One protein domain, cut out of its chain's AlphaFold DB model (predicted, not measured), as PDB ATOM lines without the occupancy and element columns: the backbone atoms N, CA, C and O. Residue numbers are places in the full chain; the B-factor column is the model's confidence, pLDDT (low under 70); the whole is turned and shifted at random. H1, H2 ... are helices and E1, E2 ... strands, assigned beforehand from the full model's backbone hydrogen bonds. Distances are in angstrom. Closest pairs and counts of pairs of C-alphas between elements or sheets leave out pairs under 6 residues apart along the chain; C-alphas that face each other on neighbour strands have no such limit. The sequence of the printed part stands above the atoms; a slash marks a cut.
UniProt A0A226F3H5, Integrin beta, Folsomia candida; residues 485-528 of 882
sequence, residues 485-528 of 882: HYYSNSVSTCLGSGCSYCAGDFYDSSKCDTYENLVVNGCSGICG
ATOM      1  N   HIS A 485       6.150 -55.542   8.152       76.31
ATOM      2  CA  HIS A 485       7.494 -56.130   8.090       76.31
ATOM      3  C   HIS A 485       7.829 -56.738   6.716       76.31
ATOM      4  O   HIS A 485       9.007 -56.891   6.386       76.31
ATOM      5  N   TYR A 486       6.826 -57.069   5.894       67.81
ATOM      6  CA  TYR A 486       7.035 -57.620   4.553       67.81
ATOM      7  C   TYR A 486       7.532 -56.567   3.542       67.81
ATOM      8  O   TYR A 486       8.230 -56.898   2.579       67.81
ATOM      9  N   TYR A 487       7.223 -55.286   3.769       65.69
ATOM     10  CA  TYR A 487       7.452 -54.193   2.815       65.69
ATOM     11  C   TYR A 487       8.753 -53.405   3.057       65.69
ATOM     12  O   TYR A 487       8.981 -52.365   2.434       65.69
ATOM     13  N   SER A 488       9.655 -53.930   3.897       63.34
ATOM     14  CA  SER A 488      10.881 -53.277   4.397       63.34
ATOM     15  C   SER A 488      11.919 -52.835   3.349       63.34
ATOM     16  O   SER A 488      12.952 -52.278   3.718       63.34
ATOM     17  N   ASN A 489      11.713 -53.133   2.063       60.31
ATOM     18  CA  ASN A 489      12.728 -53.002   1.012       60.31
ATOM     19  C   ASN A 489      12.680 -51.674   0.231       60.31
ATOM     20  O   ASN A 489      13.633 -51.372  -0.487       60.31
ATOM     21  N   SER A 490      11.620 -50.868   0.362       69.62
ATOM     22  CA  SER A 490      11.637 -49.456  -0.043       69.62
ATOM     23  C   SER A 490      10.637 -48.621   0.761       69.62
ATOM     24  O   SER A 490       9.610 -49.118   1.221       69.62
ATOM     25  N   VAL A 491      10.923 -47.323   0.895       71.81
ATOM     26  CA  VAL A 491      10.020 -46.372   1.565       71.81
ATOM     27  C   VAL A 491       8.673 -46.295   0.843       71.81
ATOM     28  O   VAL A 491       7.627 -46.333   1.478       71.81
ATOM     29  N   SER A 492       8.677 -46.275  -0.494       69.12
ATOM     30  CA  SER A 492       7.450 -46.212  -1.293       69.12
ATOM     31  C   SER A 492       6.571 -47.461  -1.173       69.12
ATOM     32  O   SER A 492       5.353 -47.324  -1.166       69.12
ATOM     33  N   THR A 493       7.146 -48.665  -1.041       73.88
ATOM     34  CA  THR A 493       6.349 -49.879  -0.783       73.88
ATOM     35  C   THR A 493       5.832 -49.939   0.648       73.88
ATOM     36  O   THR A 493       4.746 -50.462   0.867       73.88
ATOM     37  N   CYS A 494       6.582 -49.391   1.607       77.06
ATOM     38  CA  CYS A 494       6.141 -49.283   2.993       77.06
ATOM     39  C   CYS A 494       4.930 -48.345   3.126       77.06
ATOM     40  O   CYS A 494       3.853 -48.768   3.529       77.06
ATOM     41  N   LEU A 495       5.066 -47.094   2.676       75.56
ATOM     42  CA  LEU A 495       3.991 -46.101   2.766       75.56
ATOM     43  C   LEU A 495       2.765 -46.508   1.925       75.56
ATOM     44  O   LEU A 495       1.630 -46.363   2.366       75.56
ATOM     45  N   GLY A 496       2.984 -47.093   0.742       69.62
ATOM     46  CA  GLY A 496       1.914 -47.576  -0.139       69.62
ATOM     47  C   GLY A 496       1.181 -48.841   0.331       69.62
ATOM     48  O   GLY A 496       0.300 -49.305  -0.386       69.62
ATOM     49  N   SER A 497       1.542 -49.415   1.484       71.81
ATOM     50  CA  SER A 497       0.847 -50.558   2.106       71.81
ATOM     51  C   SER A 497       0.129 -50.197   3.416       71.81
ATOM     52  O   SER A 497      -0.297 -51.091   4.139       71.81
ATOM     53  N   GLY A 498      -0.029 -48.899   3.716       73.62
ATOM     54  CA  GLY A 498      -0.673 -48.419   4.948       73.62
ATOM     55  C   GLY A 498       0.241 -48.431   6.179       73.62
ATOM     56  O   GLY A 498      -0.235 -48.287   7.299       73.62
ATOM     57  N   CYS A 499       1.547 -48.610   5.978       82.44
ATOM     58  CA  CYS A 499       2.537 -48.764   7.038       82.44
ATOM     59  C   CYS A 499       3.405 -47.516   7.221       82.44
ATOM     60  O   CYS A 499       3.610 -46.727   6.295       82.44
ATOM     61  N   SER A 500       3.977 -47.365   8.414       84.44
ATOM     62  CA  SER A 500       4.845 -46.241   8.758       84.44
ATOM     63  C   SER A 500       6.321 -46.554   8.488       84.44
ATOM     64  O   SER A 500       6.769 -47.699   8.588       84.44
ATOM     65  N   TYR A 501       7.110 -45.518   8.185       84.12
ATOM     66  CA  TYR A 501       8.545 -45.626   7.913       84.12
ATOM     67  C   TYR A 501       9.400 -44.745   8.834       84.12
ATOM     68  O   TYR A 501       9.090 -43.573   9.047       84.12
ATOM     69  N   CYS A 502      10.519 -45.281   9.326       83.62
ATOM     70  CA  CYS A 502      11.474 -44.570  10.173       83.62
ATOM     71  C   CYS A 502      12.649 -43.962   9.385       83.62
ATOM     72  O   CYS A 502      13.546 -44.675   8.919       83.62
ATOM     73  N   ALA A 503      12.700 -42.630   9.321       75.62
ATOM     74  CA  ALA A 503      13.764 -41.872   8.660       75.62
ATOM     75  C   ALA A 503      15.021 -41.651   9.531       75.62
ATOM     76  O   ALA A 503      16.008 -41.116   9.047       75.62
ATOM     77  N   GLY A 504      15.032 -42.080  10.799       71.88
ATOM     78  CA  GLY A 504      16.182 -41.880  11.689       71.88
ATOM     79  C   GLY A 504      17.468 -42.599  11.240       71.88
ATOM     80  O   GLY A 504      17.440 -43.774  10.855       71.88
ATOM     81  N   ASP A 505      18.609 -41.909  11.359       62.88
ATOM     82  CA  ASP A 505      19.956 -42.430  11.047       62.88
ATOM     83  C   ASP A 505      20.378 -43.614  11.934       62.88
ATOM     84  O   ASP A 505      21.107 -44.509  11.503       62.88
ATOM     85  N   PHE A 506      19.933 -43.618  13.195       62.94
ATOM     86  CA  PHE A 506      20.366 -44.553  14.239       62.94
ATOM     87  C   PHE A 506      19.172 -45.315  14.822       62.94
ATOM     88  O   PHE A 506      18.800 -45.127  15.979       62.94
ATOM     89  N   TYR A 507      18.557 -46.160  13.996       70.62
ATOM     90  CA  TYR A 507      17.396 -46.964  14.372       70.62
ATOM     91  C   TYR A 507      17.676 -48.459  14.156       70.62
ATOM     92  O   TYR A 507      17.834 -48.911  13.024       70.62
ATOM     93  N   ASP A 508      17.753 -49.214  15.257       69.31
ATOM     94  CA  ASP A 508      18.191 -50.624  15.283       69.31
ATOM     95  C   ASP A 508      17.072 -51.646  14.959       69.31
ATOM     96  O   ASP A 508      17.321 -52.854  14.953       69.31
ATOM     97  N   SER A 509      15.842 -51.184  14.700       75.56
ATOM     98  CA  SER A 509      14.649 -52.019  14.451       75.56
ATOM     99  C   SER A 509      14.172 -51.942  12.989       75.56
ATOM    100  O   SER A 509      14.798 -51.286  12.154       75.56
ATOM    101  N   SER A 510      13.075 -52.629  12.638       81.81
ATOM    102  CA  SER A 510      12.533 -52.601  11.268       81.81
ATOM    103  C   SER A 510      12.146 -51.180  10.865       81.81
ATOM    104  O   SER A 510      11.238 -50.602  11.454       81.81
ATOM    105  N   LYS A 511      12.807 -50.607   9.849       81.75
ATOM    106  CA  LYS A 511      12.478 -49.252   9.371       81.75
ATOM    107  C   LYS A 511      11.069 -49.141   8.774       81.75
ATOM    108  O   LYS A 511      10.604 -48.020   8.652       81.75
ATOM    109  N   CYS A 512      10.417 -50.248   8.415       84.94
ATOM    110  CA  CYS A 512       8.998 -50.293   8.050       84.94
ATOM    111  C   CYS A 512       8.236 -51.129   9.085       84.94
ATOM    112  O   CYS A 512       8.610 -52.283   9.315       84.94
ATOM    113  N   ASP A 513       7.225 -50.543   9.720       85.19
ATOM    114  CA  ASP A 513       6.462 -51.142  10.822       85.19
ATOM    115  C   ASP A 513       5.126 -50.383  10.998       85.19
ATOM    116  O   ASP A 513       4.850 -49.433  10.259       85.19
ATOM    117  N   THR A 514       4.300 -50.761  11.972       83.25
ATOM    118  CA  THR A 514       3.174 -49.917  12.406       83.25
ATOM    119  C   THR A 514       3.677 -48.658  13.120       83.25
ATOM    120  O   THR A 514       4.782 -48.635  13.680       83.25
ATOM    121  N   TYR A 515       2.868 -47.595  13.122       80.38
ATOM    122  CA  TYR A 515       3.214 -46.320  13.755       80.38
ATOM    123  C   TYR A 515       3.594 -46.503  15.233       80.38
ATOM    124  O   TYR A 515       4.640 -46.029  15.686       80.38
ATOM    125  N   GLU A 516       2.784 -47.271  15.961       81.75
ATOM    126  CA  GLU A 516       2.922 -47.556  17.387       81.75
ATOM    127  C   GLU A 516       4.264 -48.238  17.676       81.75
ATOM    128  O   GLU A 516       4.976 -47.848  18.604       81.75
ATOM    129  N   ASN A 517       4.654 -49.208  16.844       83.44
ATOM    130  CA  ASN A 517       5.928 -49.906  16.982       83.44
ATOM    131  C   ASN A 517       7.118 -48.976  16.713       83.44
ATOM    132  O   ASN A 517       8.108 -49.037  17.446       83.44
ATOM    133  N   LEU A 518       7.042 -48.086  15.715       82.44
ATOM    134  CA  LEU A 518       8.112 -47.113  15.458       82.44
ATOM    135  C   LEU A 518       8.265 -46.094  16.601       82.44
ATOM    136  O   LEU A 518       9.394 -45.739  16.956       82.44
ATOM    137  N   VAL A 519       7.154 -45.662  17.208       79.19
ATOM    138  CA  VAL A 519       7.154 -44.781  18.388       79.19
ATOM    139  C   VAL A 519       7.753 -45.493  19.605       79.19
ATOM    140  O   VAL A 519       8.671 -44.962  20.232       79.19
ATOM    141  N   VAL A 520       7.294 -46.711  19.920       83.06
ATOM    142  CA  VAL A 520       7.774 -47.500  21.074       83.06
ATOM    143  C   VAL A 520       9.269 -47.820  20.970       83.06
ATOM    144  O   VAL A 520       9.978 -47.782  21.976       83.06
ATOM    145  N   ASN A 521       9.768 -48.076  19.759       82.56
ATOM    146  CA  ASN A 521      11.188 -48.319  19.499       82.56
ATOM    147  C   ASN A 521      12.032 -47.029  19.381       82.56
ATOM    148  O   ASN A 521      13.239 -47.110  19.153       82.56
ATOM    149  N   GLY A 522      11.434 -45.845  19.563       80.06
ATOM    150  CA  GLY A 522      12.154 -44.574  19.673       80.06
ATOM    151  C   GLY A 522      12.641 -43.979  18.349       80.06
ATOM    152  O   GLY A 522      13.690 -43.332  18.328       80.06
ATOM    153  N   CYS A 523      11.918 -44.185  17.244       81.12
ATOM    154  CA  CYS A 523      12.278 -43.590  15.958       81.12
ATOM    155  C   CYS A 523      12.250 -42.048  15.987       81.12
ATOM    156  O   CYS A 523      11.231 -41.431  16.297       81.12
ATOM    157  N   SER A 524      13.345 -41.409  15.566       72.06
ATOM    158  CA  SER A 524      13.402 -39.962  15.335       72.06
ATOM    159  C   SER A 524      13.036 -39.619  13.883       72.06
ATOM    160  O   SER A 524      13.901 -39.640  13.008       72.06
ATOM    161  N   GLY A 525      11.768 -39.274  13.640       72.50
ATOM    162  CA  GLY A 525      11.244 -38.901  12.318       72.50
ATOM    163  C   GLY A 525      10.500 -40.054  11.646       72.50
ATOM    164  O   GLY A 525      11.112 -40.896  10.990       72.50
ATOM    165  N   ILE A 526       9.178 -40.085  11.826       78.88
ATOM    166  CA  ILE A 526       8.286 -41.129  11.308       78.88
ATOM    167  C   ILE A 526       7.436 -40.549  10.169       78.88
ATOM    168  O   ILE A 526       6.760 -39.539  10.360       78.88
ATOM    169  N   CYS A 527       7.463 -41.202   9.009       76.62
ATOM    170  CA  CYS A 527       6.560 -40.972   7.875       76.62
ATOM    171  C   CYS A 527       5.462 -42.050   7.861       76.62
ATOM    172  O   CYS A 527       5.651 -43.117   8.445       76.62
ATOM    173  N   GLY A 528       4.336 -41.825   7.180       68.50
ATOM    174  CA  GLY A 528       3.247 -42.814   7.106       68.50
ATOM    175  C   GLY A 528       2.461 -42.958   8.408       68.50
ATOM    176  O   GLY A 528       1.997 -44.044   8.733       68.50
TER     177      GLY A 528
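What this domain is: This is residues 485 to 528 of the 882 residues of the protein "Integrin beta" of Folsomia candida (UniProt A0A226F3H5). Here is little regular structure: a small, rounded knot of loops, with the short strand E1 in the middle between the short helices H1 and H2. Residues 512 to 513 and 526 to 527 pair antiparallel with E1, one stretch on each side. The 44 printed residues run H1, E1, H2; the class is mixed, with 14 residues in named elements. The whole is compact, with a radius of gyration of the C-alphas of 8.9 A, spanning 22 by 18 by 15 A.

How they stand to each other: Start at H1, residues 491 to 495; a tight link leads to E1, residues 500 to 502, where the closest C-alphas, Val 491 and Tyr 501, are 6.6 A apart. E1 pairs with no named strand. A long link leads to H2, residues 515 to 520; the closest C-alphas, Ser 500 and Tyr 515, are 5.3 A apart. H1 and H2 are apart. In both helices every O i to N i+4 pair is within hydrogen-bond range.

Where its parts are: Find C-alpha 491 at (10.020, -46.372, 1.565), where H1 begins, 6.2 A long. E1 measures 7.0 A. H2 runs 8.7 A to C-alpha 520 at (7.774, -47.500, 21.074).

The domain as a whole: The farthest C-alphas, Ser 497 and Phe 506, are 23.8 A apart. The printed part has no cut. Look for pLDDT under 70 in 11 residues, among them 486 to 490.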